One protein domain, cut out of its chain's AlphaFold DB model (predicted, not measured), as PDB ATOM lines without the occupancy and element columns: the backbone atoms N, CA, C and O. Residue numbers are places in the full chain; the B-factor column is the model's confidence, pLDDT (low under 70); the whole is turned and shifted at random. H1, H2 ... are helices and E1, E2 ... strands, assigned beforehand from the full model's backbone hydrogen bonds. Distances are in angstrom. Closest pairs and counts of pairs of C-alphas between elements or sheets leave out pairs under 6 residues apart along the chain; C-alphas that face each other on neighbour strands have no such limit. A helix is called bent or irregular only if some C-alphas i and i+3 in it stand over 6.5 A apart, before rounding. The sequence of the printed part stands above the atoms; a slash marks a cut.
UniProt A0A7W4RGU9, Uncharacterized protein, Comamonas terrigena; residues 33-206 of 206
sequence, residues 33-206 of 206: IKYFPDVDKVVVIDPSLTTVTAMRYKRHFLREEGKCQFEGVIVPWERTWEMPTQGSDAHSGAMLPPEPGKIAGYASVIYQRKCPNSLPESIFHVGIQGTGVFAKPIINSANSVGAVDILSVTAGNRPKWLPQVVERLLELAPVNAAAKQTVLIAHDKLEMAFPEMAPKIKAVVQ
ATOM      1  N   ILE A  33     -43.956  26.831  49.521       88.06
ATOM      2  CA  ILE A  33     -44.443  28.200  49.531       88.06
ATOM      3  C   ILE A  33     -45.430  28.363  48.377       88.06
ATOM      4  O   ILE A  33     -45.058  28.383  47.206       88.06
ATOM      5  N   LYS A  34     -46.710  28.524  48.713       91.00
ATOM      6  CA  LYS A  34     -47.757  28.735  47.711       91.00
ATOM      7  C   LYS A  34     -47.839  30.197  47.263       91.00
ATOM      8  O   LYS A  34     -48.103  31.083  48.085       91.00
ATOM      9  N   TYR A  35     -47.694  30.413  45.959       92.81
ATOM     10  CA  TYR A  35     -47.863  31.696  45.277       92.81
ATOM     11  C   TYR A  35     -49.022  31.647  44.286       92.81
ATOM     12  O   TYR A  35     -49.312  30.607  43.698       92.81
ATOM     13  N   PHE A  36     -49.659  32.790  44.075       92.62
ATOM     14  CA  PHE A  36     -50.718  32.989  43.094       92.62
ATOM     15  C   PHE A  36     -50.310  34.115  42.146       92.62
ATOM     16  O   PHE A  36     -49.869  35.155  42.641       92.62
ATOM     17  N   PRO A  37     -50.455  33.948  40.821       94.31
ATOM     18  CA  PRO A  37     -50.252  35.034  39.871       94.31
ATOM     19  C   PRO A  37     -51.135  36.240  40.216       94.31
ATOM     20  O   PRO A  37     -52.341  36.104  40.447       94.31
ATOM     21  N   ASP A  38     -50.532  37.423  40.265       93.94
ATOM     22  CA  ASP A  38     -51.226  38.684  40.514       93.94
ATOM     23  C   ASP A  38     -51.575  39.351  39.182       93.94
ATOM     24  O   ASP A  38     -50.925  40.294  38.735       93.94
ATOM     25  N   VAL A  39     -52.567  38.770  38.506       90.81
ATOM     26  CA  VAL A  39     -53.013  39.182  37.173       90.81
ATOM     27  C   VAL A  39     -54.523  39.410  37.158       90.81
ATOM     28  O   VAL A  39     -55.289  38.571  37.634       90.81
ATOM     29  N   ASP A  40     -54.953  40.529  36.573       86.56
ATOM     30  CA  ASP A  40     -56.378  40.855  36.389       86.56
ATOM     31  C   ASP A  40     -56.980  40.176  35.150       86.56
ATOM     32  O   ASP A  40     -58.197  40.048  35.011       86.56
ATOM     33  N   LYS A  41     -56.120  39.754  34.216       87.88
ATOM     34  CA  LYS A  41     -56.485  39.102  32.957       87.88
ATOM     35  C   LYS A  41     -55.600  37.888  32.717       87.88
ATOM     36  O   LYS A  41     -54.517  37.764  33.279       87.88
ATOM     37  N   VAL A  42     -56.070  37.010  31.838       89.44
ATOM     38  CA  VAL A  42     -55.281  35.894  31.318       89.44
ATOM     39  C   VAL A  42     -54.000  36.412  30.659       89.44
ATOM     40  O   VAL A  42     -54.051  37.284  29.793       89.44
ATOM     41  N   VAL A  43     -52.868  35.827  31.042       90.94
ATOM     42  CA  VAL A  43     -51.571  36.003  30.389       90.94
ATOM     43  C   VAL A  43     -51.334  34.815  29.465       90.94
ATOM     44  O   VAL A  43     -51.357  33.663  29.899       90.94
ATOM     45  N   VAL A  44     -51.124  35.098  28.182       90.88
ATOM     46  CA  VAL A  44     -50.720  34.098  27.189       90.88
ATOM     47  C   VAL A  44     -49.200  34.071  27.152       90.88
ATOM     48  O   VAL A  44     -48.579  35.102  26.899       90.88
ATOM     49  N   ILE A  45     -48.613  32.908  27.409       90.69
ATOM     50  CA  ILE A  45     -47.163  32.720  27.364       90.69
ATOM     51  C   ILE A  45     -46.753  32.405  25.923       90.69
ATOM     52  O   ILE A  45     -47.446  31.670  25.215       90.69
ATOM     53  N   ASP A  46     -45.642  32.989  25.479       89.50
ATOM     54  CA  ASP A  46     -45.028  32.636  24.199       89.50
ATOM     55  C   ASP A  46     -44.477  31.202  24.293       89.50
ATOM     56  O   ASP A  46     -43.618  30.949  25.144       89.50
ATOM     57  N   PRO A  47     -44.963  30.241  23.482       88.12
ATOM     58  CA  PRO A  47     -44.492  28.861  23.514       88.12
ATOM     59  C   PRO A  47     -43.131  28.709  22.807       88.12
ATOM     60  O   PRO A  47     -42.957  27.829  21.965       88.12
ATOM     61  N   SER A  48     -42.159  29.556  23.155       90.69
ATOM     62  CA  SER A  48     -40.787  29.515  22.654       90.69
ATOM     63  C   SER A  48     -39.784  29.380  23.796       90.69
ATOM     64  O   SER A  48     -39.895  30.053  24.820       90.69
ATOM     65  N   LEU A  49     -38.751  28.557  23.586       92.19
ATOM     66  CA  LEU A  49     -37.600  28.441  24.489       92.19
ATOM     67  C   LEU A  49     -36.765  29.733  24.552       92.19
ATOM     68  O   LEU A  49     -35.937  29.886  25.442       92.19
ATOM     69  N   THR A  50     -36.972  30.676  23.632       93.56
ATOM     70  CA  THR A  50     -36.168  31.905  23.517       93.56
ATOM     71  C   THR A  50     -36.745  33.091  24.289       93.56
ATOM     72  O   THR A  50     -36.299  34.225  24.112       93.56
ATOM     73  N   THR A  51     -37.764  32.867  25.113       93.19
ATOM     74  CA  THR A  51     -38.506  33.933  25.791       93.19
ATOM     75  C   THR A  51     -38.737  33.608  27.253       93.19
ATOM     76  O   THR A  51     -39.168  32.518  27.614       93.19
ATOM     77  N   VAL A  52     -38.494  34.610  28.094       95.75
ATOM     78  CA  VAL A  52     -38.831  34.620  29.517       95.75
ATOM     79  C   VAL A  52     -39.927  35.654  29.722       95.75
ATOM     80  O   VAL A  52     -39.829  36.771  29.205       95.75
ATOM     81  N   THR A  53     -40.974  35.283  30.458       96.25
ATOM     82  CA  THR A  53     -42.130  36.161  30.693       96.25
ATOM     83  C   THR A  53     -42.086  36.715  32.109       96.25
ATOM     84  O   THR A  53     -42.074  35.941  33.062       96.25
ATOM     85  N   ALA A  54     -42.089  38.041  32.262       96.69
ATOM     86  CA  ALA A  54     -42.229  38.675  33.573       96.69
ATOM     87  C   ALA A  54     -43.584  38.332  34.204       96.69
ATOM     88  O   ALA A  54     -44.614  38.334  33.527       96.69
ATOM     89  N   MET A  55     -43.586  38.048  35.503       96.12
ATOM     90  CA  MET A  55     -44.787  37.685  36.241       96.12
ATOM     91  C   MET A  55     -44.747  38.254  37.652       96.12
ATOM     92  O   MET A  55     -43.716  38.256  38.319       96.12
ATOM     93  N   ARG A  56     -45.907  38.699  38.128       96.25
ATOM     94  CA  ARG A  56     -46.092  39.142  39.507       96.25
ATOM     95  C   ARG A  56     -46.877  38.097  40.266       96.25
ATOM     96  O   ARG A  56     -47.774  37.459  39.715       96.25
ATOM     97  N   TYR A  57     -46.544  37.935  41.535       95.31
ATOM     98  CA  TYR A  57     -47.179  36.974  42.415       95.31
ATOM     99  C   TYR A  57     -47.575  37.622  43.737       95.31
ATOM    100  O   TYR A  57     -46.976  38.589  44.212       95.31
ATOM    101  N   LYS A  58     -48.572  37.012  44.366       92.50
ATOM    102  CA  LYS A  58     -48.990  37.259  45.742       92.50
ATOM    103  C   LYS A  58     -49.071  35.948  46.503       92.50
ATOM    104  O   LYS A  58     -49.232  34.874  45.919       92.50
ATOM    105  N   ARG A  59     -48.977  36.023  47.827       87.75
ATOM    106  CA  ARG A  59     -49.271  34.888  48.710       87.75
ATOM    107  C   ARG A  59     -50.714  34.968  49.196       87.75
ATOM    108  O   ARG A  59     -51.376  35.994  49.059       87.75
ATOM    109  N   HIS A  60     -51.213  33.871  49.760       72.44
ATOM    110  CA  HIS A  60     -52.559  33.842  50.328       72.44
ATOM    111  C   HIS A  60     -52.715  34.930  51.409       72.44
ATOM    112  O   HIS A  60     -51.914  34.985  52.344       72.44
ATOM    113  N   PHE A  61     -53.753  35.766  51.294       65.50
ATOM    114  CA  PHE A  61     -53.932  36.994  52.087       65.50
ATOM    115  C   PHE A  61     -54.034  36.771  53.608       65.50
ATOM    116  O   PHE A  61     -53.786  37.691  54.378       65.50
ATOM    117  N   LEU A  62     -54.384  35.554  54.039       58.56
ATOM    118  CA  LEU A  62     -54.464  35.172  55.458       58.56
ATOM    119  C   LEU A  62     -53.095  35.009  56.146       58.56
ATOM    120  O   LEU A  62     -53.053  34.844  57.360       58.56
ATOM    121  N   ARG A  63     -51.978  35.019  55.407       62.69
ATOM    122  CA  ARG A  63     -50.624  35.038  55.993       62.69
ATOM    123  C   ARG A  63     -50.136  36.485  56.109       62.69
ATOM    124  O   ARG A  63     -50.511  37.305  55.278       62.69
ATOM    125  N   GLU A  64     -49.268  36.801  57.075       60.50
ATOM    126  CA  GLU A  64     -48.690  38.157  57.215       60.50
ATOM    127  C   GLU A  64     -48.021  38.642  55.917       60.50
ATOM    128  O   GLU A  64     -48.202  39.783  55.490       60.50
ATOM    129  N   GLU A  65     -47.348  37.729  55.215       58.62
ATOM    130  CA  GLU A  65     -46.741  37.977  53.905       58.62
ATOM    131  C   GLU A  65     -47.749  38.122  52.750       58.62
ATOM    132  O   GLU A  65     -47.366  38.416  51.620       58.62
ATOM    133  N   GLY A  66     -49.045  37.933  53.001       64.12
ATOM    134  CA  GLY A  66     -50.120  38.111  52.026       64.12
ATOM    135  C   GLY A  66     -50.286  39.557  51.551       64.12
ATOM    136  O   GLY A  66     -50.926  39.792  50.530       64.12
ATOM    137  N   LYS A  67     -49.681  40.521  52.259       78.88
ATOM    138  CA  LYS A  67     -49.599  41.934  51.851       78.88
ATOM    139  C   LYS A  67     -48.365  42.248  51.000       78.88
ATOM    140  O   LYS A  67     -48.256  43.363  50.494       78.88
ATOM    141  N   CYS A  68     -47.425  41.312  50.878       89.44
ATOM    142  CA  CYS A  68     -46.222  41.501  50.080       89.44
ATOM    143  C   CYS A  68     -46.502  41.198  48.606       89.44
ATOM    144  O   CYS A  68     -47.284  40.307  48.267       89.44
ATOM    145  N   GLN A  69     -45.822  41.933  47.736       92.69
ATOM    146  CA  GLN A  69     -45.767  41.676  46.305       92.69
ATOM    147  C   GLN A  69     -44.474  40.943  45.982       92.69
ATOM    148  O   GLN A  69     -43.434  41.196  46.596       92.69
ATOM    149  N   PHE A  70     -44.551  40.031  45.026       96.06
ATOM    150  CA  PHE A  70     -43.428  39.203  44.628       96.06
ATOM    151  C   PHE A  70     -43.217  39.341  43.127       96.06
ATOM    152  O   PHE A  70     -44.149  39.139  42.350       96.06
ATOM    153  N   GLU A  71     -41.998  39.680  42.730       97.94
ATOM    154  CA  GLU A  71     -41.611  39.735  41.324       97.94
ATOM    155  C   GLU A  71     -40.962  38.408  40.938       97.94
ATOM    156  O   GLU A  71     -40.180  37.821  41.696       97.94
ATOM    157  N   GLY A  72     -41.303  37.927  39.752       97.88
ATOM    158  CA  GLY A  72     -40.787  36.687  39.223       97.88
ATOM    159  C   GLY A  72     -40.816  36.642  37.706       97.88
ATOM    160  O   GLY A  72     -41.211  37.583  37.017       97.88
ATOM    161  N   VAL A  73     -40.377  35.511  37.183       98.06
ATOM    162  CA  VAL A  73     -40.393  35.212  35.760       98.06
ATOM    163  C   VAL A  73     -40.821  33.778  35.525       98.06
ATOM    164  O   VAL A  73     -40.596  32.899  36.355       98.06
ATOM    165  N   ILE A  74     -41.413  33.549  34.363       97.25
ATOM    166  CA  ILE A  74     -41.729  32.225  33.858       97.25
ATOM    167  C   ILE A  74     -40.703  31.869  32.799       97.25
ATOM    168  O   ILE A  74     -40.535  32.597  31.815       97.25
ATOM    169  N   VAL A  75     -40.036  30.743  33.017       97.44
ATOM    170  CA  VAL A  75     -38.936  30.262  32.190       97.44
ATOM    171  C   VAL A  75     -39.314  28.903  31.606       97.44
ATOM    172  O   VAL A  75     -39.627  27.984  32.369       97.44
ATOM    173  N   PRO A  76     -39.316  28.749  30.274       95.75
ATOM    174  CA  PRO A  76     -39.540  27.458  29.651       95.75
ATOM    175  C   PRO A  76     -38.307  26.567  29.831       95.75
ATOM    176  O   PRO A  76     -37.165  27.029  29.759       95.75
ATOM    177  N   TRP A  77     -38.541  25.278  30.031       94.44
ATOM    178  CA  TRP A  77     -37.492  24.269  30.122       94.44
ATOM    179  C   TRP A  77     -37.828  23.079  29.222       94.44
ATOM    180  O   TRP A  77     -38.983  22.846  28.860       94.44
ATOM    181  N   GLU A  78     -36.799  22.353  28.817       93.88
ATOM    182  CA  GLU A  78     -36.847  21.231  27.883       93.88
ATOM    183  C   GLU A  78     -36.373  19.955  28.579       93.88
ATOM    184  O   GLU A  78     -35.567  19.961  29.513       93.88
ATOM    185  N   ARG A  79     -36.872  18.816  28.118       92.00
ATOM    186  CA  ARG A  79     -36.616  17.538  28.772       92.00
ATOM    187  C   ARG A  79     -35.387  16.882  28.167       92.00
ATOM    188  O   ARG A  79     -35.482  16.208  27.150       92.00
ATOM    189  N   THR A  80     -34.236  17.050  28.804       92.25
ATOM    190  CA  THR A  80     -32.961  16.460  28.350       92.25
ATOM    191  C   THR A  80     -32.640  15.117  29.011       92.25
ATOM    192  O   THR A  80     -31.620  14.507  28.703       92.25
ATOM    193  N   TRP A  81     -33.516  14.623  29.890       91.44
ATOM    194  CA  TRP A  81     -33.392  13.333  30.575       91.44
ATOM    195  C   TRP A  81     -34.700  12.537  30.505       91.44
ATOM    196  O   TRP A  81     -35.764  13.064  30.166       91.44
ATOM    197  N   GLU A  82     -34.616  11.251  30.833       89.12
ATOM    198  CA  GLU A  82     -35.794  10.398  30.947       89.12
ATOM    199  C   GLU A  82     -36.651  10.801  32.149       89.12
ATOM    200  O   GLU A  82     -36.144  10.946  33.262       89.12
ATOM    201  N   MET A  83     -37.955  10.960  31.941       83.44
ATOM    202  CA  MET A  83     -38.894  11.281  33.020       83.44
ATOM    203  C   MET A  83     -39.979  10.218  33.124       83.44
ATOM    204  O   MET A  83     -40.469   9.791  32.083       83.44
ATOM    205  N   PRO A  84     -40.413   9.834  34.332       81.25
ATOM    206  CA  PRO A  84     -41.594   8.997  34.486       81.25
ATOM    207  C   PRO A  84     -42.812   9.640  33.816       81.25
ATOM    208  O   PRO A  84     -42.974  10.868  33.849       81.25
ATOM    209  N   THR A  85     -43.680   8.824  33.225       77.38
ATOM    210  CA  THR A  85     -45.021   9.269  32.836       77.38
ATOM    211  C   THR A  85     -45.790   9.757  34.068       77.38
ATOM    212  O   THR A  85     -45.636   9.237  35.172       77.38
ATOM    213  N   GLN A  86     -46.617  10.789  33.896       71.38
ATOM    214  CA  GLN A  86     -47.467  11.329  34.962       71.38
ATOM    215  C   GLN A  86     -48.938  10.957  34.730       71.38
ATOM    216  O   GLN A  86     -49.339  10.632  33.614       71.38
ATOM    217  N   GLY A  87     -49.762  11.040  35.779       68.19
ATOM    218  CA  GLY A  87     -51.208  10.818  35.682       68.19
ATOM    219  C   GLY A  87     -51.595   9.339  35.586       68.19
ATOM    220  O   GLY A  87     -51.002   8.497  36.256       68.19
ATOM    221  N   SER A  88     -52.609   9.016  34.772       64.25
ATOM    222  CA  SER A  88     -53.092   7.634  34.583       64.25
ATOM    223  C   SER A  88     -51.976   6.678  34.174       64.25
ATOM    224  O   SER A  88     -51.933   5.536  34.632       64.25
ATOM    225  N   ASP A  89     -51.037   7.188  33.382       63.59
ATOM    226  CA  ASP A  89     -49.977   6.413  32.758       63.59
ATOM    227  C   ASP A  89     -48.787   6.201  33.699       63.59
ATOM    228  O   ASP A  89     -47.905   5.408  33.379       63.59
ATOM    229  N   ALA A  90     -48.758   6.847  34.873       66.56
ATOM    230  CA  ALA A  90     -47.708   6.645  35.875       66.56
ATOM    231  C   ALA A  90     -47.650   5.183  36.359       66.56
ATOM    232  O   ALA A  90     -46.574   4.640  36.600       66.56
ATOM    233  N   HIS A  91     -48.804   4.506  36.415       68.38
ATOM    234  CA  HIS A  91     -48.903   3.098  36.822       68.38
ATOM    235  C   HIS A  91     -48.294   2.124  35.806       68.38
ATOM    236  O   HIS A  91     -48.059   0.966  36.139       68.38
ATOM    237  N   SER A  92     -48.044   2.570  34.570       75.94
ATOM    238  CA  SER A  92     -47.418   1.735  33.541       75.94
ATOM    239  C   SER A  92     -45.903   1.594  33.723       75.94
ATOM    240  O   SER A  92     -45.293   0.753  33.067       75.94
ATOM    241  N   GLY A  93     -45.285   2.421  34.580       73.56
ATOM    242  CA  GLY A  93     -43.828   2.479  34.730       73.56
ATOM    243  C   GLY A  93     -43.098   2.968  33.474       73.56
ATOM    244  O   GLY A  93     -41.880   2.819  33.376       73.56
ATOM    245  N   ALA A  94     -43.821   3.522  32.496       82.75
ATOM    246  CA  ALA A  94     -43.232   4.030  31.270       82.75
ATOM    247  C   ALA A  94     -42.384   5.283  31.538       82.75
ATOM    248  O   ALA A  94     -42.739   6.159  32.330       82.75
ATOM    249  N   MET A  95     -41.259   5.378  30.834       85.62
ATOM    250  CA  MET A  95     -40.372   6.537  30.861       85.62
ATOM    251  C   MET A  95     -40.501   7.297  29.543       85.62
ATOM    252  O   MET A  95     -40.439   6.719  28.459       85.62
ATOM    253  N   LEU A  96     -40.667   8.610  29.630       85.19
ATOM    254  CA  LEU A  96     -40.616   9.517  28.497       85.19
ATOM    255  C   LEU A  96     -39.142   9.725  28.091       85.19
ATOM    256  O   LEU A  96     -38.360  10.178  28.931       85.19
ATOM    257  N   PRO A  97     -38.749   9.472  26.826       90.31
ATOM    258  CA  PRO A  97     -37.359   9.566  26.352       90.31
ATOM    259  C   PRO A  97     -36.960  11.013  26.040       90.31
ATOM    260  O   PRO A  97     -37.828  11.724  25.537       90.31
ATOM    261  N   PRO A  98     -35.733  11.492  26.327       91.69
ATOM    262  CA  PRO A  98     -35.332  12.895  26.158       91.69
ATOM    263  C   PRO A  98     -35.795  13.524  24.840       91.69
ATOM    264  O   PRO A  98     -35.747  12.898  23.785       91.69
ATOM    265  N   GLU A  99     -36.224  14.778  24.900       90.94
ATOM    266  CA  GLU A  99     -36.789  15.508  23.769       90.94
ATOM    267  C   GLU A  99     -36.283  16.959  23.758       90.94
ATOM    268  O   GLU A  99     -37.022  17.895  24.081       90.94
ATOM    269  N   PRO A 100     -34.991  17.154  23.434       91.06
ATOM    270  CA  PRO A 100     -34.397  18.482  23.347       91.06
ATOM    271  C   PRO A 100     -35.053  19.307  22.232       91.06
ATOM    272  O   PRO A 100     -35.537  18.775  21.231       91.06
ATOM    273  N   GLY A 101     -35.073  20.623  22.408       89.62
ATOM    274  CA  GLY A 101     -35.703  21.569  21.491       89.62
ATOM    275  C   GLY A 101     -37.223  21.677  21.636       89.62
ATOM    276  O   GLY A 101     -37.828  22.516  20.968       89.62
ATOM    277  N   LYS A 102     -37.857  20.880  22.509       91.25
ATOM    278  CA  LYS A 102     -39.283  21.008  22.831       91.25
ATOM    279  C   LYS A 102     -39.490  21.429  24.278       91.25
ATOM    280  O   LYS A 102     -38.848  20.917  25.194       91.25
ATOM    281  N   ILE A 103     -40.433  22.347  24.478       92.00
ATOM    282  CA  ILE A 103     -40.831  22.783  25.815       92.00
ATOM    283  C   ILE A 103     -41.499  21.609  26.527       92.00
ATOM    284  O   ILE A 103     -42.539  21.114  26.094       92.00
ATOM    285  N   ALA A 104     -40.897  21.195  27.632       90.75
ATOM    286  CA  ALA A 104     -41.417  20.170  28.520       90.75
ATOM    287  C   ALA A 104     -42.227  20.762  29.677       90.75
ATOM    288  O   ALA A 104     -43.102  20.094  30.225       90.75
ATOM    289  N   GLY A 105     -41.964  22.019  30.034       91.88
ATOM    290  CA  GLY A 105     -42.732  22.728  31.042       91.88
ATOM    291  C   GLY A 105     -42.270  24.163  31.243       91.88
ATOM    292  O   GLY A 105     -41.388  24.670  30.549       91.88
ATOM    293  N   TYR A 106     -42.884  24.800  32.233       95.06
ATOM    294  CA  TYR A 106     -42.590  26.166  32.639       95.06
ATOM    295  C   TYR A 106     -42.234  26.180  34.122       95.06
ATOM    296  O   TYR A 106     -42.904  25.542  34.934       95.06
ATOM    297  N   ALA A 107     -41.179  26.899  34.479       96.62
ATOM    298  CA  ALA A 107     -40.784  27.135  35.857       96.62
ATOM    299  C   ALA A 107     -41.069  28.586  36.232       96.62
ATOM    300  O   ALA A 107     -40.739  29.498  35.477       96.62
ATOM    301  N   SER A 108     -41.647  28.798  37.408       97.50
ATOM    302  CA  SER A 108     -41.700  30.111  38.042       97.50
ATOM    303  C   SER A 108     -40.433  30.311  38.859       97.50
ATOM    304  O   SER A 108     -40.132  29.499  39.733       97.50
ATOM    305  N   VAL A 109     -39.719  31.400  38.592       98.19
ATOM    306  CA  VAL A 109     -38.566  31.866  39.366       98.19
ATOM    307  C   VAL A 109     -38.956  33.182  40.024       98.19
ATOM    308  O   VAL A 109     -39.066  34.207  39.357       98.19
ATOM    309  N   ILE A 110     -39.199  33.148  41.330       97.94
ATOM    310  CA  ILE A 110     -39.558  34.316  42.132       97.94
ATOM    311  C   ILE A 110     -38.273  34.863  42.749       97.94
ATOM    312  O   ILE A 110     -37.623  34.181  43.544       97.94
ATOM    313  N   TYR A 111     -37.914  36.088  42.367       97.81
ATOM    314  CA  TYR A 111     -36.584  36.646  42.618       97.81
ATOM    315  C   TYR A 111     -36.580  37.878  43.532       97.81
ATOM    316  O   TYR A 111     -35.529  38.283  44.025       97.81
ATOM    317  N   GLN A 112     -37.738  38.498  43.776       97.50
ATOM    318  CA  GLN A 112     -37.826  39.657  44.662       97.50
ATOM    319  C   GLN A 112     -39.092  39.633  45.507       97.50
ATOM    320  O   GLN A 112     -40.183  39.356  45.008       97.50
ATOM    321  N   ARG A 113     -38.950  39.993  46.782       95.44
ATOM    322  CA  ARG A 113     -40.052  40.239  47.713       95.44
ATOM    323  C   ARG A 113     -40.105  41.718  48.075       95.44
ATOM    324  O   ARG A 113     -39.093  42.306  48.445       95.44
ATOM    325  N   LYS A 114     -41.294  42.315  48.021       94.56
ATOM    326  CA  LYS A 114     -41.548  43.697  48.438       94.56
ATOM    327  C   LYS A 114     -42.745  43.755  49.381       94.56
ATOM    328  O   LYS A 114     -43.890  43.604  48.959       94.56
ATOM    329  N   CYS A 115     -42.476  43.993  50.659       90.75
ATOM    330  CA  CYS A 115     -43.501  44.152  51.689       90.75
ATOM    331  C   CYS A 115     -43.719  45.638  52.025       90.75
ATOM    332  O   CYS A 115     -42.791  46.439  51.878       90.75
ATOM    333  N   PRO A 116     -44.918  46.039  52.487       89.25
ATOM    334  CA  PRO A 116     -45.140  47.392  52.990       89.25
ATOM    335  C   PRO A 116     -44.145  47.735  54.105       89.25
ATOM    336  O   PRO A 116     -43.920  46.925  55.000       89.25
ATOM    337  N   ASN A 117     -43.580  48.943  54.068       88.69
ATOM    338  CA  ASN A 117     -42.639  49.456  55.076       88.69
ATOM    339  C   ASN A 117     -41.320  48.667  55.201       88.69
ATOM    340  O   ASN A 117     -40.653  48.740  56.229       88.69
ATOM    341  N   SER A 118     -40.926  47.911  54.175       89.75
ATOM    342  CA  SER A 118     -39.635  47.218  54.127       89.75
ATOM    343  C   SER A 118     -38.928  47.484  52.803       89.75
ATOM    344  O   SER A 118     -39.568  47.754  51.782       89.75
ATOM    345  N   LEU A 119     -37.598  47.417  52.820       93.75
ATOM    346  CA  LEU A 119     -36.817  47.459  51.588       93.75
ATOM    347  C   LEU A 119     -37.084  46.191  50.758       93.75
ATOM    348  O   LEU A 119     -37.344  45.135  51.340       93.75
ATOM    349  N   PRO A 120     -37.038  46.275  49.416       94.56
ATOM    350  CA  PRO A 120     -37.104  45.093  48.570       94.56
ATOM    351  C   PRO A 120     -35.987  44.109  48.916       94.56
ATOM    352  O   PRO A 120     -34.832  44.498  49.077       94.56
ATOM    353  N   GLU A 121     -36.334  42.834  48.986       95.25
ATOM    354  CA  GLU A 121     -35.421  41.757  49.339       95.25
ATOM    355  C   GLU A 121     -35.216  40.825  48.150       95.25
ATOM    356  O   GLU A 121     -36.174  40.427  47.481       95.25
ATOM    357  N   SER A 122     -33.957  40.462  47.915       96.62
ATOM    358  CA  SER A 122     -33.583  39.423  46.963       96.62
ATOM    359  C   SER A 122     -33.871  38.041  47.546       96.62
ATOM    360  O   SER A 122     -33.374  37.685  48.619       96.62
ATOM    361  N   ILE A 123     -34.669  37.260  46.828       95.69
ATOM    362  CA  ILE A 123     -35.027  35.880  47.171       95.69
ATOM    363  C   ILE A 123     -34.792  34.987  45.954       95.69
ATOM    364  O   ILE A 123     -34.543  35.480  44.858       95.69
ATOM    365  N   PHE A 124     -34.862  33.670  46.128       96.06
ATOM    366  CA  PHE A 124     -34.793  32.755  44.993       96.06
ATOM    367  C   PHE A 124     -35.641  31.517  45.256       96.06
ATOM    368  O   PHE A 124     -35.166  30.478  45.721       96.06
ATOM    369  N   HIS A 125     -36.938  31.670  44.997       95.88
ATOM    370  CA  HIS A 125     -37.898  30.585  45.129       95.88
ATOM    371  C   HIS A 125     -38.283  30.066  43.754       95.88
ATOM    372  O   HIS A 125     -38.538  30.849  42.837       95.88
ATOM    373  N   VAL A 126     -38.349  28.748  43.615       95.88
ATOM    374  CA  VAL A 126     -38.578  28.106  42.321       95.88
ATOM    375  C   VAL A 126     -39.632  27.017  42.423       95.88
ATOM    376  O   VAL A 126     -39.721  26.318  43.429       95.88
ATOM    377  N   GLY A 127     -40.440  26.874  41.380       94.31
ATOM    378  CA  GLY A 127     -41.475  25.847  41.310       94.31
ATOM    379  C   GLY A 127     -41.981  25.643  39.891       94.31
ATOM    380  O   GLY A 127     -41.785  26.494  39.024       94.31
ATOM    381  N   ILE A 128     -42.646  24.515  39.645       93.38
ATOM    382  CA  ILE A 128     -43.278  24.250  38.349       93.38
ATOM    383  C   ILE A 128     -44.546  25.092  38.218       93.38
ATOM    384  O   ILE A 128     -45.459  25.009  39.042       93.38
ATOM    385  N   GLN A 129     -44.614  25.895  37.161       93.19
ATOM    386  CA  GLN A 129     -45.785  26.693  36.837       93.19
ATOM    387  C   GLN A 129     -46.789  25.844  36.066       93.19
ATOM    388  O   GLN A 129     -46.559  25.472  34.915       93.19
ATOM    389  N   GLY A 130     -47.943  25.587  36.679       84.75
ATOM    390  CA  GLY A 130     -49.078  25.021  35.963       84.75
ATOM    391  C   GLY A 130     -49.605  26.010  34.921       84.75
ATOM    392  O   GLY A 130     -49.795  27.191  35.224       84.75
ATOM    393  N   THR A 131     -49.873  25.526  33.713       80.19
ATOM    394  CA  THR A 131     -50.518  26.291  32.638       80.19
ATOM    395  C   THR A 131     -51.874  25.681  32.300       80.19
ATOM    396  O   THR A 131     -52.056  24.469  32.403       80.19
ATOM    397  N   GLY A 132     -52.834  26.503  31.877       69.81
ATOM    398  CA  GLY A 132     -54.096  26.010  31.321       69.81
ATOM    399  C   GLY A 132     -53.883  25.187  30.043       69.81
ATOM    400  O   GLY A 132     -52.953  25.452  29.279       69.81
ATOM    401  N   VAL A 133     -54.760  24.205  29.807       55.47
ATOM    402  CA  VAL A 133     -54.722  23.317  28.634       55.47
ATOM    403  C   VAL A 133     -55.483  23.968  27.477       55.47
ATOM    404  O   VAL A 133     -56.676  23.745  27.289       55.47
ATOM    405  N   PHE A 134     -54.797  24.816  26.719       60.16
ATOM    406  CA  PHE A 134     -55.298  25.410  25.476       60.16
ATOM    407  C   PHE A 134     -54.210  25.336  24.396       60.16
ATOM    408  O   PHE A 134     -53.075  24.964  24.679       60.16
ATOM    409  N   ALA A 135     -54.528  25.729  23.157       62.19
ATOM    410  CA  ALA A 135     -53.565  25.765  22.044       62.19
ATOM    411  C   ALA A 135     -52.309  26.617  22.331       62.19
ATOM    412  O   ALA A 135     -51.296  26.474  21.650       62.19
ATOM    413  N   LYS A 136     -52.376  27.504  23.332       76.50
ATOM    414  CA  LYS A 136     -51.233  28.218  23.900       76.50
ATOM    415  C   LYS A 136     -51.249  28.102  25.428       76.50
ATOM    416  O   LYS A 136     -52.337  28.125  26.012       76.50
ATOM    417  N   PRO A 137     -50.076  28.030  26.077       84.88
ATOM    418  CA  PRO A 137     -49.962  28.072  27.533       84.88
ATOM    419  C   PRO A 137     -50.563  29.371  28.085       84.88
ATOM    420  O   PRO A 137     -50.190  30.477  27.689       84.88
ATOM    421  N   ILE A 138     -51.515  29.227  29.005       90.50
ATOM    422  CA  ILE A 138     -52.243  30.337  29.630       90.50
ATOM    423  C   ILE A 138     -52.032  30.310  31.140       90.50
ATOM    424  O   ILE A 138     -52.095  29.248  31.759       90.50
ATOM    425  N   ILE A 139     -51.838  31.492  31.724       90.94
ATOM    426  CA  ILE A 139     -51.783  31.704  33.168       90.94
ATOM    427  C   ILE A 139     -52.859  32.705  33.575       90.94
ATOM    428  O   ILE A 139     -53.001  33.779  32.993       90.94
ATOM    429  N   ASN A 140     -53.620  32.342  34.598       90.50
ATOM    430  CA  ASN A 140     -54.584  33.188  35.280       90.50
ATOM    431  C   ASN A 140     -54.316  33.175  36.795       90.50
ATOM    432  O   ASN A 140     -53.440  32.465  37.291       90.50
ATOM    433  N   SER A 141     -55.096  33.950  37.544       89.25
ATOM    434  CA  SER A 141     -54.948  34.090  38.996       89.25
ATOM    435  C   SER A 141     -55.174  32.795  39.794       89.25
ATOM    436  O   SER A 141     -54.734  32.705  40.940       89.25
ATOM    437  N   ALA A 142     -55.812  31.774  39.208       87.12
ATOM    438  CA  ALA A 142     -56.020  30.467  39.829       87.12
ATOM    439  C   ALA A 142     -54.855  29.485  39.594       87.12
ATOM    440  O   ALA A 142     -54.765  28.478  40.299       87.12
ATOM    441  N   ASN A 143     -53.939  29.765  38.657       89.88
ATOM    442  CA  ASN A 143     -52.759  28.937  38.383       89.88
ATOM    443  C   ASN A 143     -51.676  29.118  39.460       89.88
ATOM    444  O   ASN A 143     -50.593  29.643  39.193       89.88
ATOM    445  N   SER A 144     -51.966  28.697  40.694       90.69
ATOM    446  CA  SER A 144     -51.007  28.771  41.797       90.69
ATOM    447  C   SER A 144     -49.759  27.935  41.529       90.69
ATOM    448  O   SER A 144     -49.861  26.852  40.954       90.69
ATOM    449  N   VAL A 145     -48.615  28.384  42.036       92.44
ATOM    450  CA  VAL A 145     -47.365  27.622  42.044       92.44
ATOM    451  C   VAL A 145     -46.994  27.252  43.477       92.44
ATOM    452  O   VAL A 145     -47.021  28.096  44.375       92.44
ATOM    453  N   GLY A 146     -46.679  25.976  43.693       92.00
ATOM    454  CA  GLY A 146     -45.935  25.535  44.868       92.00
ATOM    455  C   GLY A 146     -44.452  25.722  44.581       92.00
ATOM    456  O   GLY A 146     -43.932  25.106  43.652       92.00
ATOM    457  N   ALA A 147     -43.801  26.615  45.315       92.94
ATOM    458  CA  ALA A 147     -42.388  26.922  45.152       92.94
ATOM    459  C   ALA A 147     -41.605  26.555  46.412       92.94
ATOM    460  O   ALA A 147     -42.157  26.535  47.507       92.94
ATOM    461  N   VAL A 148     -40.310  26.318  46.269       92.19
ATOM    462  CA  VAL A 148     -39.389  26.087  47.387       92.19
ATOM    463  C   VAL A 148     -38.292  27.142  47.369       92.19
ATOM    464  O   VAL A 148     -37.893  27.592  46.294       92.19
ATOM    465  N   ASP A 149     -37.797  27.535  48.541       92.88
ATOM    466  CA  ASP A 149     -36.543  28.287  48.633       92.88
ATOM    467  C   ASP A 149     -35.389  27.345  48.295       92.88
ATOM    468  O   ASP A 149     -35.138  26.387  49.032       92.88
ATOM    469  N   ILE A 150     -34.676  27.583  47.188       91.06
ATOM    470  CA  ILE A 150     -33.653  26.627  46.756       91.06
ATOM    471  C   ILE A 150     -32.489  26.522  47.735       91.06
ATOM    472  O   ILE A 150     -31.799  25.503  47.759       91.06
ATOM    473  N   LEU A 151     -32.237  27.577  48.514       91.00
ATOM    474  CA  LEU A 151     -31.140  27.586  49.471       91.00
ATOM    475  C   LEU A 151     -31.461  26.706  50.681       91.00
ATOM    476  O   LEU A 151     -30.546  26.246  51.356       91.00
ATOM    477  N   SER A 152     -32.745  26.403  50.907       88.06
ATOM    478  CA  SER A 152     -33.180  25.413  51.895       88.06
ATOM    479  C   SER A 152     -33.031  23.960  51.410       88.06
ATOM    480  O   SER A 152     -33.110  23.035  52.217       88.06
ATOM    481  N   VAL A 153     -32.774  23.743  50.112       85.88
ATOM    482  CA  VAL A 153     -32.675  22.417  49.483       85.88
ATOM    483  C   VAL A 153     -31.214  22.072  49.182       85.88
ATOM    484  O   VAL A 153     -30.488  22.832  48.529       85.88
ATOM    485  N   THR A 154     -30.773  20.888  49.615       85.62
ATOM    486  CA  THR A 154     -29.423  20.382  49.326       85.62
ATOM    487  C   THR A 154     -29.218  20.207  47.823       85.62
ATOM    488  O   THR A 154     -30.129  19.794  47.109       85.62
ATOM    489  N   ALA A 155     -28.008  20.486  47.326       84.88
ATOM    490  CA  ALA A 155     -27.723  20.513  45.888       84.88
ATOM    491  C   ALA A 155     -28.149  19.233  45.137       84.88
ATOM    492  O   ALA A 155     -28.708  19.332  44.050       84.88
ATOM    493  N   GLY A 156     -27.956  18.052  45.738       84.62
ATOM    494  CA  GLY A 156     -28.341  16.765  45.142       84.62
ATOM    495  C   GLY A 156     -29.850  16.500  45.068       84.62
ATOM    496  O   GLY A 156     -30.274  15.678  44.263       84.62
ATOM    497  N   ASN A 157     -30.657  17.210  45.862       86.69
ATOM    498  CA  ASN A 157     -32.117  17.063  45.897       86.69
ATOM    499  C   ASN A 157     -32.839  18.130  45.066       86.69
ATOM    500  O   ASN A 157     -34.069  18.181  45.048       86.69
ATOM    501  N   ARG A 158     -32.100  19.017  44.396       88.75
ATOM    502  CA  ARG A 158     -32.708  20.055  43.564       88.75
ATOM    503  C   ARG A 158     -33.302  19.444  42.292       88.75
ATOM    504  O   ARG A 158     -32.770  18.458  41.778       88.75
ATOM    505  N   PRO A 159     -34.374  20.035  41.740       89.88
ATOM    506  CA  PRO A 159     -34.986  19.501  40.534       89.88
ATOM    507  C   PRO A 159     -34.026  19.512  39.341       89.88
ATOM    508  O   PRO A 159     -33.337  20.501  39.098       89.88
ATOM    509  N   LYS A 160     -34.039  18.440  38.540       91.62
ATOM    510  CA  LYS A 160     -33.164  18.293  37.360       91.62
ATOM    511  C   LYS A 160     -33.350  19.390  36.303       91.62
ATOM    512  O   LYS A 160     -32.402  19.712  35.600       91.62
ATOM    513  N   TRP A 161     -34.545  19.981  36.211       92.62
ATOM    514  CA  TRP A 161     -34.843  21.091  35.294       92.62
ATOM    515  C   TRP A 161     -34.216  22.422  35.728       92.62
ATOM    516  O   TRP A 161     -34.099  23.341  34.921       92.62
ATOM    517  N   LEU A 162     -33.835  22.571  36.999       95.44
ATOM    518  CA  LEU A 162     -33.478  23.872  37.552       95.44
ATOM    519  C   LEU A 162     -32.162  24.451  37.007       95.44
ATOM    520  O   LEU A 162     -32.172  25.630  36.654       95.44
ATOM    521  N   PRO A 163     -31.059  23.683  36.877       95.38
ATOM    522  CA  PRO A 163     -29.846  24.199  36.244       95.38
ATOM    523  C   PRO A 163     -30.121  24.758  34.845       95.38
ATOM    524  O   PRO A 163     -29.689  25.859  34.529       95.38
ATOM    525  N   GLN A 164     -30.939  24.064  34.052       95.44
ATOM    526  CA  GLN A 164     -31.317  24.512  32.714       95.44
ATOM    527  C   GLN A 164     -32.134  25.811  32.732       95.44
ATOM    528  O   GLN A 164     -31.943  26.668  31.876       95.44
ATOM    529  N   VAL A 165     -33.029  25.989  33.707       97.25
ATOM    530  CA  VAL A 165     -33.771  27.249  33.889       97.25
ATOM    531  C   VAL A 165     -32.822  28.410  34.192       97.25
ATOM    532  O   VAL A 165     -32.990  29.498  33.640       97.25
ATOM    533  N   VAL A 166     -31.811  28.187  35.033       97.75
ATOM    534  CA  VAL A 166     -30.800  29.207  35.344       97.75
ATOM    535  C   VAL A 166     -29.931  29.504  34.126       97.75
ATOM    536  O   VAL A 166     -29.732  30.671  33.796       97.75
ATOM    537  N   GLU A 167     -29.479  28.480  33.402       97.19
ATOM    538  CA  GLU A 167     -28.748  28.657  32.145       97.19
ATOM    539  C   GLU A 167     -29.559  29.466  31.136       97.19
ATOM    540  O   GLU A 167     -29.039  30.428  30.578       97.19
ATOM    541  N   ARG A 168     -30.853  29.168  30.983       97.19
ATOM    542  CA  ARG A 168     -31.754  29.910  30.097       97.19
ATOM    543  C   ARG A 168     -31.853  31.386  30.469       97.19
ATOM    544  O   ARG A 168     -31.841  32.245  29.591       97.19
ATOM    545  N   LEU A 169     -31.949  31.699  31.763       98.06
ATOM    546  CA  LEU A 169     -31.966  33.086  32.237       98.06
ATOM    547  C   LEU A 169     -30.674  33.818  31.866       98.06
ATOM    548  O   LEU A 169     -30.731  34.954  31.403       98.06
ATOM    549  N   LEU A 170     -29.525  33.162  32.031       98.00
ATOM    550  CA  LEU A 170     -28.217  33.727  31.697       98.00
ATOM    551  C   LEU A 170     -28.044  33.911  30.182       98.00
ATOM    552  O   LEU A 170     -27.581  34.962  29.746       98.00
ATOM    553  N   GLU A 171     -28.461  32.927  29.385       97.25
ATOM    554  CA  GLU A 171     -28.444  32.973  27.916       97.25
ATOM    555  C   GLU A 171     -29.314  34.108  27.367       97.25
ATOM    556  O   GLU A 171     -28.928  34.786  26.415       97.25
ATOM    557  N   LEU A 172     -30.488  34.328  27.967       97.44
ATOM    558  CA  LEU A 172     -31.458  35.314  27.494       97.44
ATOM    559  C   LEU A 172     -31.257  36.709  28.089       97.44
ATOM    560  O   LEU A 172     -31.795  37.669  27.540       97.44
ATOM    561  N   ALA A 173     -30.475  36.866  29.157       97.75
ATOM    562  CA  ALA A 173     -30.230  38.162  29.789       97.75
ATOM    563  C   ALA A 173     -29.749  39.284  28.833       97.75
ATOM    564  O   ALA A 173     -30.165  40.427  29.024       97.75
ATOM    565  N   PRO A 174     -28.943  39.035  27.780       96.88
ATOM    566  CA  PRO A 174     -28.547  40.091  26.841       96.88
ATOM    567  C   PRO A 174     -29.698  40.659  25.995       96.88
ATOM    568  O   PRO A 174     -29.611  41.797  25.539       96.88
ATOM    569  N   VAL A 175     -30.763  39.881  25.768       97.06
ATOM    570  CA  VAL A 175     -31.841  40.210  24.810       97.06
ATOM    571  C   VAL A 175     -33.238  40.257  25.436       97.06
ATOM    572  O   VAL A 175     -34.175  40.756  24.817       97.06
ATOM    573  N   ASN A 176     -33.400  39.768  26.665       97.31
ATOM    574  CA  ASN A 176     -34.657  39.746  27.400       97.31
ATOM    575  C   ASN A 176     -34.500  40.508  28.725       97.31
ATOM    576  O   ASN A 176     -33.805  40.070  29.643       97.31
ATOM    577  N   ALA A 177     -35.182  41.651  28.832       97.00
ATOM    578  CA  ALA A 177     -35.085  42.532  29.995       97.00
ATOM    579  C   ALA A 177     -35.536  41.860  31.303       97.00
ATOM    580  O   ALA A 177     -34.932  42.101  32.345       97.00
ATOM    581  N   ALA A 178     -36.554  40.994  31.251       97.38
ATOM    582  CA  ALA A 178     -37.032  40.273  32.426       97.38
ATOM    583  C   ALA A 178     -35.976  39.277  32.923       97.38
ATOM    584  O   ALA A 178     -35.656  39.270  34.108       97.38
ATOM    585  N   ALA A 179     -35.358  38.515  32.011       97.94
ATOM    586  CA  ALA A 179     -34.253  37.620  32.346       97.94
ATOM    587  C   ALA A 179     -33.063  38.387  32.950       97.94
ATOM    588  O   ALA A 179     -32.561  38.013  34.010       97.94
ATOM    589  N   LYS A 180     -32.668  39.514  32.335       97.88
ATOM    590  CA  LYS A 180     -31.600  40.377  32.862       97.88
ATOM    591  C   LYS A 180     -31.904  40.854  34.277       97.88
ATOM    592  O   LYS A 180     -31.052  40.769  35.155       97.88
ATOM    593  N   GLN A 181     -33.118  41.346  34.505       97.88
ATOM    594  CA  GLN A 181     -33.530  41.873  35.798       97.88
ATOM    595  C   GLN A 181     -33.574  40.789  36.882       97.88
ATOM    596  O   GLN A 181     -33.151  41.049  38.008       97.88
ATOM    597  N   THR A 182     -34.015  39.574  36.542       98.06
ATOM    598  CA  THR A 182     -33.939  38.417  37.443       98.06
ATOM    599  C   THR A 182     -32.501  38.143  37.866       98.06
ATOM    600  O   THR A 182     -32.240  38.056  39.064       98.06
ATOM    601  N   VAL A 183     -31.562  38.061  36.916       98.00
ATOM    602  CA  VAL A 183     -30.149  37.797  37.232       98.00
ATOM    603  C   VAL A 183     -29.556  38.932  38.066       98.00
ATOM    604  O   VAL A 183     -28.927  38.659  39.080       98.00
ATOM    605  N   LEU A 184     -29.818  40.196  37.715       97.81
ATOM    606  CA  LEU A 184     -29.319  41.358  38.460       97.81
ATOM    607  C   LEU A 184     -29.784  41.373  39.920       97.81
ATOM    608  O   LEU A 184     -28.985  41.620  40.820       97.81
ATOM    609  N   ILE A 185     -31.067  41.112  40.174       97.75
ATOM    610  CA  ILE A 185     -31.628  41.200  41.528       97.75
ATOM    611  C   ILE A 185     -31.295  39.956  42.356       97.75
ATOM    612  O   ILE A 185     -31.027  40.081  43.550       97.75
ATOM    613  N   ALA A 186     -31.288  38.767  41.749       97.19
ATOM    614  CA  ALA A 186     -31.037  37.508  42.451       97.19
ATOM    615  C   ALA A 186     -29.586  37.011  42.389       97.19
ATOM    616  O   ALA A 186     -29.345  35.896  42.846       97.19
ATOM    617  N   HIS A 187     -28.625  37.785  41.866       96.94
ATOM    618  CA  HIS A 187     -27.250  37.311  41.635       96.94
ATOM    619  C   HIS A 187     -26.617  36.652  42.868       96.94
ATOM    620  O   HIS A 187     -26.121  35.538  42.751       96.94
ATOM    621  N   ASP A 188     -26.728  37.253  44.058       96.69
ATOM    622  CA  ASP A 188     -26.192  36.666  45.294       96.69
ATOM    623  C   ASP A 188     -26.781  35.277  45.580       96.69
ATOM    624  O   ASP A 188     -26.072  34.330  45.917       96.69
ATOM    625  N   LYS A 189     -28.103  35.133  45.423       96.69
ATOM    626  CA  LYS A 189     -28.816  33.872  45.658       96.69
ATOM    627  C   LYS A 189     -28.498  32.843  44.576       96.69
ATOM    628  O   LYS A 189     -28.354  31.663  44.885       96.69
ATOM    629  N   LEU A 190     -28.350  33.293  43.331       96.38
ATOM    630  CA  LEU A 190     -27.940  32.472  42.196       96.38
ATOM    631  C   LEU A 190     -26.510  31.953  42.372       96.38
ATOM    632  O   LEU A 190     -26.289  30.775  42.131       96.38
ATOM    633  N   GLU A 191     -25.565  32.773  42.837       96.50
ATOM    634  CA  GLU A 191     -24.183  32.347  43.102       96.50
ATOM    635  C   GLU A 191     -24.106  31.350  44.265       96.50
ATOM    636  O   GLU A 191     -23.369  30.368  44.187       96.50
ATOM    637  N   MET A 192     -24.897  31.556  45.323       95.50
ATOM    638  CA  MET A 192     -24.996  30.600  46.433       95.50
ATOM    639  C   MET A 192     -25.609  29.266  45.992       95.50
ATOM    640  O   MET A 192     -25.205  28.203  46.464       95.50
ATOM    641  N   ALA A 193     -26.607  29.311  45.107       93.94
ATOM    642  CA  ALA A 193     -27.264  28.116  44.605       93.94
ATOM    643  C   ALA A 193     -26.402  27.390  43.559       93.94
ATOM    644  O   ALA A 193     -26.252  26.178  43.651       93.94
ATOM    645  N   PHE A 194     -25.803  28.102  42.611       95.56
ATOM    646  CA  PHE A 194     -25.074  27.551  41.464       95.56
ATOM    647  C   PHE A 194     -23.656  28.132  41.413       95.56
ATOM    648  O   PHE A 194     -23.347  28.938  40.526       95.56
ATOM    649  N   PRO A 195     -22.774  27.761  42.361       95.50
ATOM    650  CA  PRO A 195     -21.414  28.292  42.419       95.50
ATOM    651  C   PRO A 195     -20.616  28.016  41.136       95.50
ATOM    652  O   PRO A 195     -19.774  28.821  40.739       95.50
ATOM    653  N   GLU A 196     -20.911  26.922  40.435       95.31
ATOM    654  CA  GLU A 196     -20.330  26.578  39.138       95.31
ATOM    655  C   GLU A 196     -20.718  27.552  38.011       95.31
ATOM    656  O   GLU A 196     -19.983  27.690  37.033       95.31
ATOM    657  N   MET A 197     -21.840  28.267  38.152       96.31
ATOM    658  CA  MET A 197     -22.325  29.258  37.185       96.31
ATOM    659  C   MET A 197     -21.922  30.697  37.540       96.31
ATOM    660  O   MET A 197     -22.192  31.611  36.755       96.31
ATOM    661  N   ALA A 198     -21.234  30.921  38.666       96.00
ATOM    662  CA  ALA A 198     -20.849  32.253  39.137       96.00
ATOM    663  C   ALA A 198     -20.124  33.124  38.086       96.00
ATOM    664  O   ALA A 198     -20.452  34.307  37.984       96.00
ATOM    665  N   PRO A 199     -19.203  32.603  37.244       96.75
ATOM    666  CA  PRO A 199     -18.582  33.414  36.194       96.75
ATOM    667  C   PRO A 199     -19.592  33.962  35.175       96.75
ATOM    668  O   PRO A 199     -19.496  35.121  34.776       96.75
ATOM    669  N   LYS A 200     -20.584  33.150  34.781       96.56
ATOM    670  CA  LYS A 200     -21.642  33.563  33.846       96.56
ATOM    671  C   LYS A 200     -22.592  34.571  34.496       96.56
ATOM    672  O   LYS A 200     -22.975  35.536  33.848       96.56
ATOM    673  N   ILE A 201     -22.935  34.372  35.771       96.50
ATOM    674  CA  ILE A 201     -23.768  35.307  36.544       96.50
ATOM    675  C   ILE A 201     -23.095  36.682  36.604       96.50
ATOM    676  O   ILE A 201     -23.704  37.685  36.235       96.50
ATOM    677  N   LYS A 202     -21.807  36.731  36.966       95.69
ATOM    678  CA  LYS A 202     -21.035  37.981  37.053       95.69
ATOM    679  C   LYS A 202     -20.939  38.714  35.720       95.69
ATOM    680  O   LYS A 202     -21.036  39.935  35.706       95.69
ATOM    681  N   ALA A 203     -20.819  37.984  34.612       95.38
ATOM    682  CA  ALA A 203     -20.786  38.575  33.276       95.38
ATOM    683  C   ALA A 203     -22.092  39.299  32.888       95.38
ATOM    684  O   ALA A 203     -22.060  40.187  32.047       95.38
ATOM    685  N   VAL A 204     -23.235  38.936  33.487       93.94
ATOM    686  CA  VAL A 204     -24.526  39.615  33.259       93.94
ATOM    687  C   VAL A 204     -24.693  40.854  34.147       93.94
ATOM    688  O   VAL A 204     -25.423  41.778  33.784       93.94
ATOM    689  N   VAL A 205     -24.062  40.851  35.326       91.12
ATOM    690  CA  VAL A 205     -24.173  41.924  36.330       91.12
ATOM    691  C   VAL A 205     -23.254  43.114  36.023       91.12
ATOM    692  O   VAL A 205     -23.559  44.231  36.441       91.12
ATOM    693  N   GLN A 206     -22.155  42.873  35.305       83.81
ATOM    694  CA  GLN A 206     -21.213  43.892  34.823       83.81
ATOM    695  C   GLN A 206     -21.784  44.699  33.651       83.81
ATOM    696  O   GLN A 206     -21.509  45.919  33.619       83.81
TER     697      GLN A 206
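This is residues 33 to 206 of the 206 residues of an uncharacterized protein of Comamonas terrigena (UniProt A0A7W4RGU9). A closed barrel of six antiparallel strands has three helices packed over one side of its outside: H3 and H4 cross its strands, and H5 covers H3 and H4 from without. At one end of the barrel the stretch from E3 through H2 to E4 reaches well away from the body. The 174 printed residues run E1 E2 H1 E3 H2 E4 E5 E6 H3 H4 H5, a mixed class of helices and strands; round the ring the strands go from E1 to E6 and back to E1. The whole is compact, with a radius of gyration of the C-alphas of 16.2 A and spans of 52 by 39 by 31 A.

The barrel strands are E1, residues 33 to 37, from C-alpha 33 at (-44.443, 28.200, 49.531); E2, 53 to 59; E3, 69 to 79, 31.2 A long; E4, 99 to 114, 37.8 A, which bends by 65 degrees at residue 102; E5, 121 to 128, 22.1 A; and E6, 145 to 149. The helices are H1, 64 to 67; H2, 87 to 92; H3, 162 to 172; H4, 177 to 193, 22.0 A, with a kink of 73 degrees near residue 187; and H5, 195 to 205, ending at (-24.173, 41.924, 36.330). H4 and H5 are irregular, with C-alphas 185 and 188 8.0 A apart and 196 and 199 7.6 A apart; H1 and H2 only just, at 6.6 A for 64 and 67 and for 88 and 91.

Round the barrel, N and O within hydrogen-bond range include N 36 and O 58, 2.8 A, for E1 and E2; N 55 and O 72, 2.9 A, for E2 and E3; N 75 and O 107, 2.8 A, for E3 and E4; N 110 and O 125, 2.8 A, for E4 and E5; N 148 and O 126, 2.9 A, for E5 and E6; N 35 and O 145, 2.9 A, for E6 and E1. E4, E5 and E6 form a meander, each the antiparallel neighbour of the one before. H3 and H4 lie outside the barrel and run across the strands, at heights of 8.6 A and 8.5 A; the closest C-alphas of E5 and H4 are Ser 122 and Ala 186, 5.5 A. H3, H4 and H5 are an up-and-down bundle, each running against the one before. H4 touches H3 with residues 179 to 183 alone, closest C-alphas Leu 169 and Ala 179, 5.1 A. H4 touches H5, closest C-alphas Glu 191 and Ala 198, 5.2 A. H1 is on the barrel; H2 and H5 are not. Every O i to N i+4 pair is within range in H3, 11 of 13 in H4, 5 of 7 in H5 and 0 of 2 in H2, where 2 of 3 O i to N i+3 pairs are; H1 is too short for an i+4 pair.

The C-alphas farthest apart, Ser 92 and Asn 117, are 52.6 A apart. The printed part has no cut; the links E1 to E2, E5 to E6 and E6 to H3 are long. Mean pLDDT of the printed part is 89.8, with residues 61 to 66, 87 to 91 and 132 to 135 under 70.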